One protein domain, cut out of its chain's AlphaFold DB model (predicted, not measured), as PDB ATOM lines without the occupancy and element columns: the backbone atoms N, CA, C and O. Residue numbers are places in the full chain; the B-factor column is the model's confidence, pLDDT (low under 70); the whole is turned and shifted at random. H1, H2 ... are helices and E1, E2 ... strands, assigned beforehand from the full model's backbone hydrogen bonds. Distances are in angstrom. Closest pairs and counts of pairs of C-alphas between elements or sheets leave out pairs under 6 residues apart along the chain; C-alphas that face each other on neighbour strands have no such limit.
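Overview. This is residues 24 to 163 of the 176 residues of an uncharacterized protein of Mucilaginibacter gossypii (UniProt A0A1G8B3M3). Picture one strongly twisted sheet of six strands folded back on itself, with E1 and E5 as one leaf, E4, E3 and E2 as the other, and E8 as the hinge. H1 packs on the leaf of E1 and E5, H3 lies near E4 and E8, and at one end of the longest axis the small hairpin of E6 and E7 meets the rest beside E2 and the short H2. The printed part has 140 residues, with three named helices and eight named strands in the order H1 E1 E2 E3 E4 H2 E5 H3 E6 E7 E8; the large sheet is mixed, in the order E1 E5 E8 E4 E3 E2, and the class is mixed, helices and strands. The whole is compact, with a radius of gyration of the C-alphas of 14.3 A and spans of 40 by 32 by 29 A.

Arrangement. Start at E2, residues 43 to 48, E3, residues 52 to 57, and E4, residues 66 to 71: they form a meander, each strand the antiparallel neighbour of the one before, with N 54 and O 47 at 2.8 A and N 55 and O 68 at 2.8 A. Beside E4 find its parallel neighbour E8, residues 154 to 158, with N 69 and O 156 at 2.8 A. E5, residues 92 to 100, is antiparallel to E8, with N 99 and O 155 at 2.9 A; it bends by 69 degrees at residue 97 and pairs over residues 92 to 97 with antiparallel E1, residues 36 to 41, where N 39 and O 94 are 2.8 A apart. H1, residues 26 to 32, is on the sheet at a height of 7.7 A; its closest C-alphas to E1 are Val 26 and Val 39, 6.6 A. H3, residues 111 to 121, is on the sheet too; the C-alphas of Asp 112 and Ile 157 of E8 are its closest pair, 7.5 A. H2, residues 83 to 86, only grazes the sheet with residues 84 to 86; its C-alpha 83 is 5.5 A from that of Tyr 130 in E6, residues 128 to 132. E6 forms an antiparallel hairpin with E7, residues 135 to 139, with N 137 and O 130 at 3.0 A. In H3 every O i to N i+4 pair is within hydrogen-bond range; H1 has 0 of 3, but 3 of 4 O i to N i+3 pairs, and H2 is too short for an i+4 pair.

Along the chain. Find C-alpha 26 at (129.175, 94.896, 126.582), where H1 begins. E5 runs 21.6 A from C-alpha 92 at (120.517, 95.710, 118.470), E4 16.2 A, E3 16.0 A and H3 15.9 A. E8 ends at C-alpha 158, (126.718, 84.944, 113.745).

Size, cuts and confidence. The C-alphas of Asn 104 and Ala 134 are the two farthest apart, 43.0 A. The printed part has no cut; the links E4 to H2 and E7 to E8 are long. Confidence is under 70 in 57 residues, among them 102 to 116 and 122 to 147.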
ATOM      1  N   ILE A  24     123.602  90.069 128.310       82.81
ATOM      2  CA  ILE A  24     124.732  90.679 129.012       82.81
ATOM      3  C   ILE A  24     125.051  92.076 128.474       82.81
ATOM      4  O   ILE A  24     124.780  92.408 127.313       82.81
ATOM      5  N   ALA A  25     125.644  92.908 129.329       84.06
ATOM      6  CA  ALA A  25     126.184  94.196 128.919       84.06
ATOM      7  C   ALA A  25     127.554  94.023 128.244       84.06
ATOM      8  O   ALA A  25     128.313  93.112 128.565       84.06
ATOM      9  N   VAL A  26     127.906  94.946 127.339       83.31
ATOM     10  CA  VAL A  26     129.175  94.896 126.582       83.31
ATOM     11  C   VAL A  26     130.404  94.883 127.501       83.31
ATOM     12  O   VAL A  26     131.392  94.219 127.213       83.31
ATOM     13  N   LYS A  27     130.337  95.594 128.628       85.00
ATOM     14  CA  LYS A  27     131.425  95.659 129.613       85.00
ATOM     15  C   LYS A  27     131.727  94.314 130.289       85.00
ATOM     16  O   LYS A  27     132.848  94.115 130.733       85.00
ATOM     17  N   ASP A  28     130.753  93.405 130.325       86.88
ATOM     18  CA  ASP A  28     130.857  92.130 131.038       86.88
ATOM     19  C   ASP A  28     131.223  90.973 130.088       86.88
ATOM     20  O   ASP A  28     131.364  89.838 130.517       86.88
ATOM     21  N   ILE A  29     131.424  91.226 128.788       85.00
ATOM     22  CA  ILE A  29     131.650  90.179 127.769       85.00
ATOM     23  C   ILE A  29     132.823  89.251 128.122       85.00
ATOM     24  O   ILE A  29     132.741  88.045 127.889       85.00
ATOM     25  N   SER A  30     133.904  89.780 128.699       84.31
ATOM     26  CA  SER A  30     135.098  88.990 129.028       84.31
ATOM     27  C   SER A  30     134.831  87.877 130.047       84.31
ATOM     28  O   SER A  30     135.497  86.845 129.998       84.31
ATOM     29  N   THR A  31     133.836  88.028 130.928       86.94
ATOM     30  CA  THR A  31     133.502  87.023 131.954       86.94
ATOM     31  C   THR A  31     132.620  85.890 131.417       86.94
ATOM     32  O   THR A  31     132.428  84.876 132.091       86.94
ATOM     33  N   HIS A  32     132.116  86.019 130.186       85.44
ATOM     34  CA  HIS A  32     131.240  85.046 129.527       85.44
ATOM     35  C   HIS A  32     131.919  84.317 128.354       85.44
ATOM     36  O   HIS A  32     131.247  83.766 127.480       85.44
ATOM     37  N   LEU A  33     133.254  84.281 128.337       82.94
ATOM     38  CA  LEU A  33     134.031  83.537 127.346       82.94
ATOM     39  C   LEU A  33     133.599  82.065 127.252       82.94
ATOM     40  O   LEU A  33     133.391  81.386 128.257       82.94
ATOM     41  N   GLY A  34     133.458  81.575 126.020       78.50
ATOM     42  CA  GLY A  34     133.040  80.208 125.712       78.50
ATOM     43  C   GLY A  34     131.535  79.953 125.819       78.50
ATOM     44  O   GLY A  34     131.089  78.886 125.395       78.50
ATOM     45  N   LYS A  35     130.746  80.907 126.332       79.69
ATOM     46  CA  LYS A  35     129.290  80.778 126.485       79.69
ATOM     47  C   LYS A  35     128.543  81.389 125.301       79.69
ATOM     48  O   LYS A  35     129.024  82.318 124.650       79.69
ATOM     49  N   GLU A  36     127.349  80.869 125.045       80.75
ATOM     50  CA  GLU A  36     126.369  81.520 124.178       80.75
ATOM     51  C   GLU A  36     125.609  82.581 124.979       80.75
ATOM     52  O   GLU A  36     125.066  82.297 126.047       80.75
ATOM     53  N   VAL A  37     125.607  83.819 124.486       82.44
ATOM     54  CA  VAL A  37     125.009  84.973 125.175       82.44
ATOM     55  C   VAL A  37     124.265  85.865 124.193       82.44
ATOM     56  O   VAL A  37     124.479  85.796 122.983       82.44
ATOM     57  N   VAL A  38     123.410  86.740 124.716       85.44
ATOM     58  CA  VAL A  38     122.784  87.830 123.964       85.44
ATOM     59  C   VAL A  38     123.449  89.147 124.365       85.44
ATOM     60  O   VAL A  38     123.387  89.560 125.518       85.44
ATOM     61  N   VAL A  39     124.052  89.856 123.420       83.31
ATOM     62  CA  VAL A  39     124.653  91.174 123.648       83.31
ATOM     63  C   VAL A  39     123.726  92.245 123.089       83.31
ATOM     64  O   VAL A  39     123.447  92.274 121.891       83.31
ATOM     65  N   LYS A  40     123.254  93.148 123.955       85.25
ATOM     66  CA  LYS A  40     122.511  94.346 123.541       85.25
ATOM     67  C   LYS A  40     123.488  95.502 123.344       85.25
ATOM     68  O   LYS A  40     124.007  96.040 124.322       85.25
ATOM     69  N   CYS A  41     123.721  95.924 122.108       82.75
ATOM     70  CA  CYS A  41     124.703  96.961 121.813       82.75
ATOM     71  C   CYS A  41     124.353  97.803 120.584       82.75
ATOM     72  O   CYS A  41     123.415  97.522 119.841       82.75
ATOM     73  N   ARG A  42     125.120  98.875 120.398       86.44
ATOM     74  CA  ARG A  42     125.120  99.705 119.198       86.44
ATOM     75  C   ARG A  42     126.439  99.482 118.467       86.44
ATOM     76  O   ARG A  42     127.488  99.437 119.110       86.44
ATOM     77  N   VAL A  43     126.371  99.361 117.144       87.94
ATOM     78  CA  VAL A  43     127.561  99.305 116.288       87.94
ATOM     79  C   VAL A  43     128.228 100.676 116.290       87.94
ATOM     80  O   VAL A  43     127.558 101.685 116.094       87.94
ATOM     81  N   ILE A  44     129.527 100.720 116.566       90.06
ATOM     82  CA  ILE A  44     130.299 101.970 116.590       90.06
ATOM     83  C   ILE A  44     130.993 102.203 115.253       90.06
ATOM     84  O   ILE A  44     131.122 103.341 114.805       90.06
ATOM     85  N   ASP A  45     131.458 101.124 114.639       87.56
ATOM     86  CA  ASP A  45     132.208 101.129 113.395       87.56
ATOM     87  C   ASP A  45     132.043  99.760 112.718       87.56
ATOM     88  O   ASP A  45     131.623  98.797 113.366       87.56
ATOM     89  N   PHE A  46     132.361  99.646 111.433       85.88
ATOM     90  CA  PHE A  46     132.264  98.381 110.710       85.88
ATOM     91  C   PHE A  46     133.343  98.245 109.632       85.88
ATOM     92  O   PHE A  46     133.934  99.224 109.184       85.88
ATOM     93  N   ASP A  47     133.596  97.013 109.199       84.88
ATOM     94  CA  ASP A  47     134.396  96.719 108.009       84.88
ATOM     95  C   ASP A  47     133.724  95.609 107.196       84.88
ATOM     96  O   ASP A  47     133.107  94.697 107.747       84.88
ATOM     97  N   SER A  48     133.806  95.692 105.873       80.88
ATOM     98  CA  SER A  48     133.083  94.826 104.948       80.88
ATOM     99  C   SER A  48     134.047  94.090 104.028       80.88
ATOM    100  O   SER A  48     134.645  94.676 103.135       80.88
ATOM    101  N   ARG A  49     134.155  92.776 104.195       79.69
ATOM    102  CA  ARG A  49     134.976  91.896 103.353       79.69
ATOM    103  C   ARG A  49     134.116  91.043 102.436       79.69
ATOM    104  O   ARG A  49     132.893  91.071 102.564       79.69
ATOM    105  N   THR A  50     134.700  90.319 101.484       76.19
ATOM    106  CA  THR A  50     133.937  89.596 100.444       76.19
ATOM    107  C   THR A  50     132.798  88.759 101.026       76.19
ATOM    108  O   THR A  50     131.648  88.912 100.610       76.19
ATOM    109  N   ASN A  51     133.087  87.960 102.057       77.19
ATOM    110  CA  ASN A  51     132.115  87.038 102.652       77.19
ATOM    111  C   ASN A  51     131.693  87.402 104.078       77.19
ATOM    112  O   ASN A  51     130.771  86.787 104.617       77.19
ATOM    113  N   LEU A  52     132.336  88.399 104.685       81.75
ATOM    114  CA  LEU A  52     132.201  88.708 106.103       81.75
ATOM    115  C   LEU A  52     131.918  90.191 106.323       81.75
ATOM    116  O   LEU A  52     132.438  91.061 105.626       81.75
ATOM    117  N   LEU A  53     131.080  90.480 107.309       83.19
ATOM    118  CA  LEU A  53     130.873  91.816 107.843       83.19
ATOM    119  C   LEU A  53     131.357  91.837 109.289       83.19
ATOM    120  O   LEU A  53     130.907  91.036 110.104       83.19
ATOM    121  N   TYR A  54     132.241  92.773 109.591       86.69
ATOM    122  CA  TYR A  54     132.791  93.007 110.915       86.69
ATOM    123  C   TYR A  54     132.074  94.207 111.515       86.69
ATOM    124  O   TYR A  54     132.059  95.278 110.915       86.69
ATOM    125  N   LEU A  55     131.471  94.034 112.685       88.12
ATOM    126  CA  LEU A  55     130.803  95.093 113.433       88.12
ATOM    127  C   LEU A  55     131.573  95.318 114.735       88.12
ATOM    128  O   LEU A  55     131.675  94.419 115.573       88.12
ATOM    129  N   TYR A  56     132.110  96.518 114.909       89.94
ATOM    130  CA  TYR A  56     132.926  96.888 116.059       89.94
ATOM    131  C   TYR A  56     132.063  97.533 117.142       89.94
ATOM    132  O   TYR A  56     131.320  98.488 116.889       89.94
ATOM    133  N   ILE A  57     132.165  97.005 118.362       90.50
ATOM    134  CA  ILE A  57     131.335  97.393 119.504       90.50
ATOM    135  C   ILE A  57     132.194  98.003 120.619       90.50
ATOM    136  O   ILE A  57     133.329  97.590 120.867       90.50
ATOM    137  N   GLY A  58     131.627  98.978 121.333       87.00
ATOM    138  CA  GLY A  58     132.214  99.592 122.531       87.00
ATOM    139  C   GLY A  58     133.198 100.724 122.237       87.00
ATOM    140  O   GLY A  58     133.167 101.739 122.923       87.00
ATOM    141  N   ASN A  59     134.013 100.594 121.191       87.38
ATOM    142  CA  ASN A  59     134.901 101.654 120.718       87.38
ATOM    143  C   ASN A  59     135.162 101.503 119.210       87.38
ATOM    144  O   ASN A  59     134.809 100.482 118.615       87.38
ATOM    145  N   ARG A  60     135.784 102.509 118.591       85.81
ATOM    146  CA  ARG A  60     136.241 102.432 117.198       85.81
ATOM    147  C   ARG A  60     137.425 101.476 117.069       85.81
ATOM    148  O   ARG A  60     138.204 101.293 118.008       85.81
ATOM    149  N   PHE A  61     137.575 100.884 115.889       80.88
ATOM    150  CA  PHE A  61     138.775 100.128 115.544       80.88
ATOM    151  C   PHE A  61     140.040 101.004 115.712       80.88
ATOM    152  O   PHE A  61     139.984 102.186 115.368       80.88
ATOM    153  N   PRO A  62     141.173 100.469 116.222       81.50
ATOM    154  CA  PRO A  62     141.432  99.080 116.646       81.50
ATOM    155  C   PRO A  62     141.102  98.772 118.124       81.50
ATOM    156  O   PRO A  62     141.298  97.645 118.587       81.50
ATOM    157  N   ASN A  63     140.573  99.743 118.872       86.56
ATOM    158  CA  ASN A  63     140.388  99.676 120.329       86.56
ATOM    159  C   ASN A  63     138.997  99.175 120.762       86.56
ATOM    160  O   ASN A  63     138.576  99.412 121.894       86.56
ATOM    161  N   HIS A  64     138.261  98.523 119.861       88.12
ATOM    162  CA  HIS A  64     136.933  97.971 120.129       88.12
ATOM    163  C   HIS A  64     136.982  96.859 121.193       88.12
ATOM    164  O   HIS A  64     137.984  96.158 121.331       88.12
ATOM    165  N   LEU A  65     135.881  96.683 121.927       87.94
ATOM    166  CA  LEU A  65     135.763  95.684 123.000       87.94
ATOM    167  C   LEU A  65     135.336  94.309 122.479       87.94
ATOM    168  O   LEU A  65     135.746  93.282 123.011       87.94
ATOM    169  N   LEU A  66     134.496  94.299 121.446       88.12
ATOM    170  CA  LEU A  66     133.977  93.097 120.801       88.12
ATOM    171  C   LEU A  66     133.903  93.348 119.298       88.12
ATOM    172  O   LEU A  66     133.445  94.411 118.867       88.12
ATOM    173  N   THR A  67     134.300  92.346 118.519       89.69
ATOM    174  CA  THR A  67     133.989  92.273 117.093       89.69
ATOM    175  C   THR A  67     132.910  91.226 116.861       89.69
ATOM    176  O   THR A  67     133.090  90.046 117.156       89.69
ATOM    177  N   ILE A  68     131.781  91.646 116.305       87.38
ATOM    178  CA  ILE A  68     130.748  90.729 115.833       87.38
ATOM    179  C   ILE A  68     131.011  90.468 114.356       87.38
ATOM    180  O   ILE A  68     131.061  91.405 113.562       87.38
ATOM    181  N   ILE A  69     131.190  89.204 113.993       85.12
ATOM    182  CA  ILE A  69     131.465  88.787 112.626       85.12
ATOM    183  C   ILE A  69     130.242  88.083 112.078       85.12
ATOM    184  O   ILE A  69     129.763  87.092 112.624       85.12
ATOM    185  N   VAL A  70     129.741  88.616 110.975       81.94
ATOM    186  CA  VAL A  70     128.515  88.155 110.352       81.94
ATOM    187  C   VAL A  70     128.832  87.617 108.967       81.94
ATOM    188  O   VAL A  70     129.406  88.326 108.135       81.94
ATOM    189  N   LYS A  71     128.430  86.375 108.689       78.44
ATOM    190  CA  LYS A  71     128.539  85.814 107.341       78.44
ATOM    191  C   LYS A  71     127.545  86.497 106.406       78.44
ATOM    192  O   LYS A  71     126.334  86.480 106.626       78.44
ATOM    193  N   LYS A  72     128.048  87.070 105.313       75.19
ATOM    194  CA  LYS A  72     127.221  87.716 104.282       75.19
ATOM    195  C   LYS A  72     126.405  86.718 103.470       75.19
ATOM    196  O   LYS A  72     125.431  87.116 102.839       75.19
ATOM    197  N   GLN A  73     126.771  85.439 103.471       73.25
ATOM    198  CA  GLN A  73     126.045  84.394 102.764       73.25
ATOM    199  C   GLN A  73     125.934  83.148 103.637       73.25
ATOM    200  O   GLN A  73     126.932  82.619 104.113       73.25
ATOM    201  N   VAL A  74     124.701  82.676 103.810       67.38
ATOM    202  CA  VAL A  74     124.374  81.460 104.561       67.38
ATOM    203  C   VAL A  74     123.393  80.662 103.710       67.38
ATOM    204  O   VAL A  74     122.388  81.215 103.252       67.38
ATOM    205  N   ASN A  75     123.694  79.385 103.454       67.25
ATOM    206  CA  ASN A  75     122.873  78.481 102.635       67.25
ATOM    207  C   ASN A  75     122.496  79.075 101.262       67.25
ATOM    208  O   ASN A  75     121.334  79.068 100.859       67.25
ATOM    209  N   GLY A  76     123.470  79.685 100.578       69.62
ATOM    210  CA  GLY A  76     123.280  80.287  99.250       69.62
ATOM    211  C   GLY A  76     122.499  81.607  99.232       69.62
ATOM    212  O   GLY A  76     122.414  82.256  98.193       69.62
ATOM    213  N   LYS A  77     121.951  82.055 100.367       67.25
ATOM    214  CA  LYS A  77     121.185  83.298 100.443       67.25
ATOM    215  C   LYS A  77     122.039  84.413 101.046       67.25
ATOM    216  O   LYS A  77     122.543  84.282 102.166       67.25
ATOM    217  N   ARG A  78     122.118  85.554 100.353       68.12
ATOM    218  CA  ARG A  78     122.765  86.769 100.874       68.12
ATOM    219  C   ARG A  78     122.019  87.321 102.080       68.12
ATOM    220  O   ARG A  78     120.782  87.352 102.100       68.12
ATOM    221  N   LEU A  79     122.768  87.712 103.096       71.19
ATOM    222  CA  LEU A  79     122.266  88.364 104.286       71.19
ATOM    223  C   LEU A  79     121.949  89.821 103.955       71.19
ATOM    224  O   LEU A  79     122.766  90.528 103.373       71.19
ATOM    225  N   LYS A  80     120.756  90.261 104.347       69.88
ATOM    226  CA  LYS A  80     120.358  91.664 104.296       69.88
ATOM    227  C   LYS A  80     120.391  92.195 105.718       69.88
ATOM    228  O   LYS A  80     119.650  91.699 106.561       69.88
ATOM    229  N   ILE A  81     121.255  93.169 105.969       72.12
ATOM    230  CA  ILE A  81     121.308  93.877 107.247       72.12
ATOM    231  C   ILE A  81     120.700  95.261 107.040       72.12
ATOM    232  O   ILE A  81     120.850  95.873 105.977       72.12
ATOM    233  N   ASP A  82     119.963  95.720 108.045       77.25
ATOM    234  CA  ASP A  82     119.399  97.062 108.059       77.25
ATOM    235  C   ASP A  82     120.526  98.107 108.113       77.25
ATOM    236  O   ASP A  82     121.472  97.996 108.900       77.25
ATOM    237  N   LYS A  83     120.417  99.139 107.275       75.00
ATOM    238  CA  LYS A  83     121.352 100.268 107.250       75.00
ATOM    239  C   LYS A  83     121.540 100.885 108.634       75.00
ATOM    240  O   LYS A  83     122.662 101.221 109.006       75.00
ATOM    241  N   ASP A  84     120.461 101.042 109.392       77.31
ATOM    242  CA  ASP A  84     120.487 101.738 110.676       77.31
ATOM    243  C   ASP A  84     121.207 100.930 111.762       77.31
ATOM    244  O   ASP A  84     121.693 101.498 112.743       77.31
ATOM    245  N   ILE A  85     121.363  99.621 111.554       79.88
ATOM    246  CA  ILE A  85     122.188  98.760 112.399       79.88
ATOM    247  C   ILE A  85     123.667  98.988 112.097       79.88
ATOM    248  O   ILE A  85     124.443  99.230 113.018       79.88
ATOM    249  N   ILE A  86     124.047  98.975 110.818       77.38
ATOM    250  CA  ILE A  86     125.440  99.167 110.378       77.38
ATOM    251  C   ILE A  86     125.936 100.569 110.745       77.38
ATOM    252  O   ILE A  86     127.057 100.734 111.214       77.38
ATOM    253  N   LEU A  87     125.076 101.576 110.586       78.81
ATOM    254  CA  LEU A  87     125.384 102.968 110.915       78.81
ATOM    255  C   LEU A  87     125.276 103.290 112.412       78.81
ATOM    256  O   LEU A  87     125.382 104.457 112.786       78.81
ATOM    257  N   GLY A  88     125.010 102.298 113.268       80.75
ATOM    258  CA  GLY A  88     124.948 102.517 114.710       80.75
ATOM    259  C   GLY A  88     123.799 103.420 115.159       80.75
ATOM    260  O   GLY A  88     123.860 104.021 116.227       80.75
ATOM    261  N   ARG A  89     122.734 103.560 114.371       79.69
ATOM    262  CA  ARG A  89     121.572 104.389 114.738       79.69
ATOM    263  C   ARG A  89     120.638 103.648 115.690       79.69
ATOM    264  O   ARG A  89     119.977 104.270 116.521       79.69
ATOM    265  N   GLN A  90     120.657 102.318 115.645       80.25
ATOM    266  CA  GLN A  90     119.794 101.458 116.445       80.25
ATOM    267  C   GLN A  90     120.566 100.651 117.502       80.25
ATOM    268  O   GLN A  90     121.716 100.264 117.302       80.25
ATOM    269  N   MET A  91     119.913 100.393 118.641       79.44
ATOM    270  CA  MET A  91     120.343  99.363 119.595       79.44
ATOM    271  C   MET A  91     119.849  97.997 119.121       79.44
ATOM    272  O   MET A  91     118.657  97.817 118.869       79.44
ATOM    273  N   VAL A  92     120.755  97.030 119.051       81.88
ATOM    274  CA  VAL A  92     120.517  95.710 118.470       81.88
ATOM    275  C   VAL A  92     120.902  94.626 119.463       81.88
ATOM    276  O   VAL A  92     121.776  94.824 120.306       81.88
ATOM    277  N   TYR A  93     120.211  93.495 119.380       82.62
ATOM    278  CA  TYR A  93     120.527  92.291 120.133       82.62
ATOM    279  C   TYR A  93     121.220  91.310 119.199       82.62
ATOM    280  O   TYR A  93     120.671  90.991 118.146       82.62
ATOM    281  N   PHE A  94     122.400  90.855 119.599       83.12
ATOM    282  CA  PHE A  94     123.175  89.852 118.891       83.12
ATOM    283  C   PHE A  94     123.318  88.621 119.777       83.12
ATOM    284  O   PHE A  94     123.769  88.747 120.913       83.12
ATOM    285  N   THR A  95     122.955  87.446 119.270       81.56
ATOM    286  CA  THR A  95     123.219  86.177 119.954       81.56
ATOM    287  C   THR A  95     124.290  85.406 119.224       81.56
ATOM    288  O   THR A  95     124.247  85.269 118.002       81.56
ATOM    289  N   GLY A  96     125.219  84.871 120.000       76.56
ATOM    290  CA  GLY A  96     126.229  83.964 119.509       76.56
ATOM    291  C   GLY A  96     127.143  83.511 120.631       76.56
ATOM    292  O   GLY A  96     127.062  83.977 121.774       76.56
ATOM    293  N   LYS A  97     128.035  82.590 120.285       81.62
ATOM    294  CA  LYS A  97     129.081  82.125 121.185       81.62
ATOM    295  C   LYS A  97     130.206  83.151 121.238       81.62
ATOM    296  O   LYS A  97     130.724  83.556 120.196       81.62
ATOM    297  N   LEU A  98     130.588  83.549 122.447       81.62
ATOM    298  CA  LEU A  98     131.759  84.390 122.660       81.62
ATOM    299  C   LEU A  98     133.024  83.549 122.626       81.62
ATOM    300  O   LEU A  98     133.173  82.591 123.387       81.62
ATOM    301  N   ILE A  99     133.954  83.940 121.768       82.88
ATOM    302  CA  ILE A  99     135.259  83.304 121.638       82.88
ATOM    303  C   ILE A  99     136.360  84.352 121.773       82.88
ATOM    304  O   ILE A  99     136.188  85.513 121.400       82.88
ATOM    305  N   ASN A 100     137.504  83.935 122.307       82.00
ATOM    306  CA  ASN A 100     138.736  84.700 122.177       82.00
ATOM    307  C   ASN A 100     139.415  84.257 120.880       82.00
ATOM    308  O   ASN A 100     139.660  83.061 120.706       82.00
ATOM    309  N   TYR A 101     139.671  85.186 119.963       75.88
ATOM    310  CA  TYR A 101     140.331  84.848 118.711       75.88
ATOM    311  C   TYR A 101     141.845  84.740 118.924       75.88
ATOM    312  O   TYR A 101     142.525  85.707 119.279       75.88
ATOM    313  N   THR A 102     142.376  83.542 118.700       68.69
ATOM    314  CA  THR A 102     143.806  83.228 118.769       68.69
ATOM    315  C   THR A 102     144.403  83.144 117.362       68.69
ATOM    316  O   THR A 102     143.689  82.933 116.386       68.69
ATOM    317  N   GLU A 103     145.726  83.299 117.232       57.50
ATOM    318  CA  GLU A 103     146.438  83.183 115.940       57.50
ATOM    319  C   GLU A 103     146.309  81.799 115.290       57.50
ATOM    320  O   GLU A 103     146.338  81.669 114.067       57.50
ATOM    321  N   ASN A 104     146.120  80.774 116.120       55.81
ATOM    322  CA  ASN A 104     145.862  79.403 115.710       55.81
ATOM    323  C   ASN A 104     144.460  79.018 116.169       55.81
ATOM    324  O   ASN A 104     144.319  78.363 117.206       55.81
ATOM    325  N   PRO A 105     143.421  79.469 115.448       57.03
ATOM    326  CA  PRO A 105     142.081  79.014 115.736       57.03
ATOM    327  C   PRO A 105     142.011  77.492 115.625       57.03
ATOM    328  O   PRO A 105     142.637  76.900 114.739       57.03
ATOM    329  N   ASP A 106     141.233  76.860 116.495       50.50
ATOM    330  CA  ASP A 106     140.982  75.429 116.411       50.50
ATOM    331  C   ASP A 106     140.086  75.143 115.196       50.50
ATOM    332  O   ASP A 106     138.853  75.151 115.253       50.50
ATOM    333  N   THR A 107     140.738  74.900 114.060       45.94
ATOM    334  CA  THR A 107     140.084  74.586 112.784       45.94
ATOM    335  C   THR A 107     139.332  73.255 112.797       45.94
ATOM    336  O   THR A 107     138.539  73.012 111.888       45.94
ATOM    337  N   THR A 108     139.552  72.408 113.810       41.03
ATOM    338  CA  THR A 108     138.834  71.136 113.970       41.03
ATOM    339  C   THR A 108     137.527  71.310 114.739       41.03
ATOM    340  O   THR A 108     136.573  70.579 114.487       41.03
ATOM    341  N   ALA A 109     137.447  72.320 115.613       44.81
ATOM    342  CA  ALA A 109     136.270  72.581 116.435       44.81
ATOM    343  C   ALA A 109     135.247  73.525 115.781       44.81
ATOM    344  O   ALA A 109     134.062  73.450 116.108       44.81
ATOM    345  N   LEU A 110     135.670  74.436 114.893       55.62
ATOM    346  CA  LEU A 110     134.795  75.476 114.337       55.62
ATOM    347  C   LEU A 110     135.170  75.830 112.889       55.62
ATOM    348  O   LEU A 110     136.146  76.541 112.639       55.62
ATOM    349  N   THR A 111     134.337  75.408 111.930       59.53
ATOM    350  CA  THR A 111     134.445  75.753 110.494       59.53
ATOM    351  C   THR A 111     134.609  77.259 110.268       59.53
ATOM    352  O   THR A 111     135.338  77.696 109.376       59.53
ATOM    353  N   ASP A 112     133.992  78.061 111.127       65.12
ATOM    354  CA  ASP A 112     133.993  79.515 111.033       65.12
ATOM    355  C   ASP A 112     135.367  80.109 111.312       65.12
ATOM    356  O   ASP A 112     135.769  81.066 110.657       65.12
ATOM    357  N   GLN A 113     136.129  79.525 112.238       64.94
ATOM    358  CA  GLN A 113     137.448  80.051 112.554       64.94
ATOM    359  C   GLN A 113     138.469  79.770 111.443       64.94
ATOM    360  O   GLN A 113     139.345  80.595 111.188       64.94
ATOM    361  N   ALA A 114     138.323  78.653 110.722       65.44
ATOM    362  CA  ALA A 114     139.115  78.383 109.525       65.44
ATOM    363  C   ALA A 114     138.812  79.392 108.400       65.44
ATOM    364  O   ALA A 114     139.727  79.835 107.704       65.44
ATOM    365  N   MET A 115     137.545  79.796 108.241       67.44
ATOM    366  CA  MET A 115     137.167  80.866 107.308       67.44
ATOM    367  C   MET A 115     137.761  82.217 107.719       67.44
ATOM    368  O   MET A 115     138.296  82.927 106.871       67.44
ATOM    369  N   LEU A 116     137.707  82.552 109.012       69.44
ATOM    370  CA  LEU A 116     138.300  83.778 109.546       69.44
ATOM    371  C   LEU A 116     139.806  83.839 109.308       69.44
ATOM    372  O   LEU A 116     140.296  84.861 108.835       69.44
ATOM    373  N   LYS A 117     140.521  82.742 109.576       70.75
ATOM    374  CA  LYS A 117     141.964  82.654 109.336       70.75
ATOM    375  C   LYS A 117     142.310  82.965 107.879       70.75
ATOM    376  O   LYS A 117     143.166  83.806 107.632       70.75
ATOM    377  N   ARG A 118     141.589  82.362 106.926       69.56
ATOM    378  CA  ARG A 118     141.790  82.610 105.487       69.56
ATOM    379  C   ARG A 118     141.561  84.072 105.103       69.56
ATOM    380  O   ARG A 118     142.347  84.617 104.342       69.56
ATOM    381  N   GLU A 119     140.515  84.707 105.631       67.75
ATOM    382  CA  GLU A 119     140.228  86.121 105.341       67.75
ATOM    383  C   GLU A 119     141.276  87.064 105.960       67.75
ATOM    384  O   GLU A 119     141.624  88.077 105.362       67.75
ATOM    385  N   VAL A 120     141.805  86.737 107.146       68.38
ATOM    386  CA  VAL A 120     142.879  87.514 107.788       68.38
ATOM    387  C   VAL A 120     144.198  87.380 107.018       68.38
ATOM    388  O   VAL A 120     144.906  88.370 106.849       68.38
ATOM    389  N   GLU A 121     144.524  86.178 106.537       70.19
ATOM    390  CA  GLU A 121     145.737  85.907 105.750       70.19
ATOM    391  C   GLU A 121     145.661  86.485 104.328       70.19
ATOM    392  O   GLU A 121     146.679  86.891 103.771       70.19
ATOM    393  N   GLN A 122     144.464  86.536 103.738       69.44
ATOM    394  CA  GLN A 122     144.223  87.030 102.381       69.44
ATOM    395  C   GLN A 122     143.012  87.975 102.364       69.44
ATOM    396  O   GLN A 122     141.917  87.566 101.970       69.44
ATOM    397  N   PRO A 123     143.181  89.243 102.780       61.59
ATOM    398  CA  PRO A 123     142.072  90.183 102.860       61.59
ATOM    399  C   PRO A 123     141.516  90.484 101.467       61.59
ATOM    400  O   PRO A 123     142.236  90.967 100.593       61.59
ATOM    401  N   GLN A 124     140.215  90.254 101.266       66.31
ATOM    402  CA  GLN A 124     139.546  90.568 100.004       66.31
ATOM    403  C   GLN A 124     138.526  91.690 100.189       66.31
ATOM    404  O   GLN A 124     137.715  91.695 101.123       66.31
ATOM    405  N   ALA A 125     138.569  92.674  99.289       64.25
ATOM    406  CA  ALA A 125     137.632  93.782  99.331       64.25
ATOM    407  C   ALA A 125     136.207  93.310  98.997       64.25
ATOM    408  O   ALA A 125     135.997  92.643  97.987       64.25
ATOM    409  N   GLY A 126     135.223  93.654  99.836       60.75
ATOM    410  CA  GLY A 126     133.844  93.196  99.676       60.75
ATOM    411  C   GLY A 126     132.832  94.317  99.492       60.75
ATOM    412  O   GLY A 126     132.947  95.386 100.076       60.75
ATOM    413  N   ILE A 127     131.764  94.029  98.749       63.56
ATOM    414  CA  ILE A 127     130.632  94.948  98.567       63.56
ATOM    415  C   ILE A 127     129.677  94.826  99.764       63.56
ATOM    416  O   ILE A 127     129.387  93.716 100.228       63.56
ATOM    417  N   LEU A 128     129.174  95.956 100.267       60.91
ATOM    418  CA  LEU A 128     128.145  95.995 101.304       60.91
ATOM    419  C   LEU A 128     126.762  96.180 100.657       60.91
ATOM    420  O   LEU A 128     126.488  97.188 100.005       60.91
ATOM    421  N   GLU A 129     125.865  95.219 100.871       61.53
ATOM    422  CA  GLU A 129     124.450  95.345 100.506       61.53
ATOM    423  C   GLU A 129     123.626  95.576 101.777       61.53
ATOM    424  O   GLU A 129     123.663  94.760 102.700       61.53
ATOM    425  N   TYR A 130     122.865  96.670 101.833       62.97
ATOM    426  CA  TYR A 130     121.951  96.940 102.944       62.97
ATOM    427  C   TYR A 130     120.555  97.297 102.437       62.97
ATOM    428  O   TYR A 130     120.361  97.745 101.304       62.97
ATOM    429  N   THR A 131     119.553  97.075 103.286       55.66
ATOM    430  CA  THR A 131     118.158  97.422 102.976       55.66
ATOM    431  C   THR A 131     117.775  98.689 103.733       55.66
ATOM    432  O   THR A 131     117.997  98.768 104.938       55.66
ATOM    433  N   GLY A 132     117.242  99.685 103.022       55.00
ATOM    434  CA  GLY A 132     116.516 100.813 103.614       55.00
ATOM    435  C   GLY A 132     115.007 100.626 103.442       55.00
ATOM    436  O   GLY A 132     114.594  99.747 102.689       55.00
ATOM    437  N   GLN A 133     114.194 101.465 104.095       48.19
ATOM    438  CA  GLN A 133     112.728 101.334 104.240       48.19
ATOM    439  C   GLN A 133     111.899 101.095 102.953       48.19
ATOM    440  O   GLN A 133     110.721 100.778 103.067       48.19
ATOM    441  N   ALA A 134     112.476 101.166 101.748       46.19
ATOM    442  CA  ALA A 134     111.796 100.762 100.512       46.19
ATOM    443  C   ALA A 134     112.705 100.213  99.387       46.19
ATOM    444  O   ALA A 134     112.191  99.804  98.350       46.19
ATOM    445  N   VAL A 135     114.041 100.194  99.534       50.28
ATOM    446  CA  VAL A 135     114.972  99.864  98.430       50.28
ATOM    447  C   VAL A 135     116.203  99.114  98.954       50.28
ATOM    448  O   VAL A 135     116.742  99.435 100.016       50.28
ATOM    449  N   THR A 136     116.669  98.111  98.199       55.22
ATOM    450  CA  THR A 136     117.992  97.499  98.422       55.22
ATOM    451  C   THR A 136     119.042  98.409  97.789       55.22
ATOM    452  O   THR A 136     119.094  98.520  96.567       55.22
ATOM    453  N   ILE A 137     119.862  99.069  98.606       55.31
ATOM    454  CA  ILE A 137     120.930  99.949  98.125       55.31
ATOM    455  C   ILE A 137     122.232  99.148  98.145       55.31
ATOM    456  O   ILE A 137     122.652  98.642  99.188       55.31
ATOM    457  N   ARG A 138     122.871  99.024  96.979       57.97
ATOM    458  CA  ARG A 138     124.240  98.509  96.868       57.97
ATOM    459  C   ARG A 138     125.187  99.688  97.000       57.97
ATOM    460  O   ARG A 138     125.171 100.572  96.148       57.97
ATOM    461  N   HIS A 139     125.974  99.719  98.066       59.12
ATOM    462  CA  HIS A 139     127.025 100.716  98.214       59.12
ATOM    463  C   HIS A 139     128.373 100.006  98.166       59.12
ATOM    464  O   HIS A 139     128.628  99.078  98.939       59.12
ATOM    465  N   THR A 140     129.228 100.433  97.244       56.84
ATOM    466  CA  THR A 140     130.614  99.980  97.195       56.84
ATOM    467  C   THR A 140     131.352 100.683  98.323       56.84
ATOM    468  O   THR A 140     131.779 101.823  98.189       56.84
ATOM    469  N   TYR A 141     131.410 100.027  99.478       60.22
ATOM    470  CA  TYR A 141     132.298 100.422 100.557       60.22
ATOM    471  C   TYR A 141     133.697  99.931 100.195       60.22
ATOM    472  O   TYR A 141     133.872  98.733  99.980       60.22
ATOM    473  N   GLU A 142     134.668 100.836 100.101       60.69
ATOM    474  CA  GLU A 142     136.075 100.454 100.004       60.69
ATOM    475  C   GLU A 142     136.547 100.033 101.401       60.69
ATOM    476  O   GLU A 142     136.579 100.863 102.315       60.69
ATOM    477  N   PRO A 143     136.848  98.744 101.624       63.81
ATOM    478  CA  PRO A 143     137.277  98.290 102.932       63.81
ATOM    479  C   PRO A 143     138.680  98.772 103.247       63.81
ATOM    480  O   PRO A 143     139.441  99.195 102.376       63.81
ATOM    481  N   ARG A 144     139.053  98.645 104.520       68.12
ATOM    482  CA  ARG A 144     140.418  98.959 104.940       68.12
ATOM    483  C   ARG A 144     141.397  98.075 104.167       68.12
ATOM    484  O   ARG A 144     141.256  96.854 104.123       68.12
ATOM    485  N   THR A 145     142.408  98.693 103.571       58.75
ATOM    486  CA  THR A 145     143.421  97.996 102.764       58.75
ATOM    487  C   THR A 145     144.393  97.176 103.615       58.75
ATOM    488  O   THR A 145     145.027  96.259 103.104       58.75
ATOM    489  N   GLY A 146     144.480  97.460 104.919       61.84
ATOM    490  CA  GLY A 146     145.267  96.683 105.878       61.84
ATOM    491  C   GLY A 146     144.547  95.431 106.407       61.84
ATOM    492  O   GLY A 146     143.311  95.362 106.360       61.84
ATOM    493  N   PRO A 147     145.302  94.451 106.938       60.28
ATOM    494  CA  PRO A 147     144.742  93.258 107.564       60.28
ATOM    495  C   PRO A 147     143.911  93.625 108.803       60.28
ATOM    496  O   PRO A 147     144.288  94.500 109.587       60.28
ATOM    497  N   ILE A 148     142.778  92.942 108.999       70.12
ATOM    498  CA  ILE A 148     142.010  93.043 110.245       70.12
ATOM    499  C   ILE A 148     142.707  92.164 111.281       70.12
ATOM    500  O   ILE A 148     142.580  90.942 111.250       70.12
ATOM    501  N   ASP A 149     143.429  92.787 112.211       70.19
ATOM    502  CA  ASP A 149     144.025  92.064 113.328       70.19
ATOM    503  C   ASP A 149     142.975  91.769 114.413       70.19
ATOM    504  O   ASP A 149     142.489  92.665 115.110       70.19
ATOM    505  N   LEU A 150     142.605  90.493 114.528       72.56
ATOM    506  CA  LEU A 150     141.700  89.974 115.556       72.56
ATOM    507  C   LEU A 150     142.444  89.308 116.722       72.56
ATOM    508  O   LEU A 150     141.797  88.762 117.614       72.56
ATOM    509  N   ARG A 151     143.780  89.299 116.733       67.06
ATOM    510  CA  ARG A 151     144.569  88.575 117.737       67.06
ATOM    511  C   ARG A 151     144.267  89.089 119.142       67.06
ATOM    512  O   ARG A 151     144.352  90.285 119.421       67.06
ATOM    513  N   GLY A 152     143.875  88.172 120.027       67.25
ATOM    514  CA  GLY A 152     143.497  88.486 121.406       67.25
ATOM    515  C   GLY A 152     142.209  89.306 121.531       67.25
ATOM    516  O   GLY A 152     141.927  89.838 122.605       67.25
ATOM    517  N   LYS A 153     141.435  89.451 120.446       79.56
ATOM    518  CA  LYS A 153     140.151  90.153 120.459       79.56
ATOM    519  C   LYS A 153     139.027  89.180 120.778       79.56
ATOM    520  O   LYS A 153     139.012  88.025 120.349       79.56
ATOM    521  N   LEU A 154     138.032  89.694 121.495       80.75
ATOM    522  CA  LEU A 154     136.774  88.993 121.691       80.75
ATOM    523  C   LEU A 154     135.974  89.050 120.395       80.75
ATOM    524  O   LEU A 154     135.794  90.121 119.802       80.75
ATOM    525  N   VAL A 155     135.494  87.887 119.975       81.56
ATOM    526  CA  VAL A 155     134.751  87.710 118.736       81.56
ATOM    527  C   VAL A 155     133.454  86.959 119.010       81.56
ATOM    528  O   VAL A 155     133.408  86.020 119.804       81.56
ATOM    529  N   MET A 156     132.393  87.377 118.328       81.25
ATOM    530  CA  MET A 156     131.133  86.646 118.241       81.25
ATOM    531  C   MET A 156     130.837  86.375 116.773       81.25
ATOM    532  O   MET A 156     130.749  87.317 115.990       81.25
ATOM    533  N   ILE A 157     130.671  85.108 116.405       77.38
ATOM    534  CA  ILE A 157     130.318  84.720 115.036       77.38
ATOM    535  C   ILE A 157     128.813  84.480 114.970       77.38
ATOM    536  O   ILE A 157     128.251  83.814 115.841       77.38
ATOM    537  N   ILE A 158     128.162  85.050 113.955       73.06
ATOM    538  CA  ILE A 158     126.718  84.944 113.745       73.06
ATOM    539  C   ILE A 158     126.447  84.263 112.408       73.06
ATOM    540  O   ILE A 158     126.714  84.824 111.341       73.06
ATOM    541  N   ASP A 159     125.864  83.069 112.507       59.41
ATOM    542  CA  ASP A 159     125.658  82.146 111.390       59.41
ATOM    543  C   ASP A 159     124.200  81.997 110.943       59.41
ATOM    544  O   ASP A 159     123.951  81.541 109.832       59.41
ATOM    545  N   ASP A 160     123.220  82.428 111.745       53.53
ATOM    546  CA  ASP A 160     121.804  82.374 111.369       53.53
ATOM    547  C   ASP A 160     121.138  83.753 111.503       53.53
ATOM    548  O   ASP A 160     121.388  84.530 112.425       53.53
ATOM    549  N   ARG A 161     120.245  84.045 110.556       46.44
ATOM    550  CA  ARG A 161     119.589  85.334 110.257       46.44
ATOM    551  C   ARG A 161     118.696  85.881 111.373       46.44
ATOM    552  O   ARG A 161     117.966  86.845 111.157       46.44
ATOM    553  N   LYS A 162     118.664  85.246 112.539       44.16
ATOM    554  CA  LYS A 162     117.586  85.440 113.512       44.16
ATOM    555  C   LYS A 162     117.757  86.624 114.437       44.16
ATOM    556  O   LYS A 162     116.794  86.959 115.118       44.16
ATOM    557  N   GLN A 163     118.919  87.270 114.469       49.62
ATOM    558  CA  GLN A 163     119.185  88.274 115.497       49.62
ATOM    559  C   GLN A 163     120.050  89.436 115.019       49.62
ATOM    560  O   GLN A 163     121.169  89.636 115.478       49.62
TER     561      GLN A 163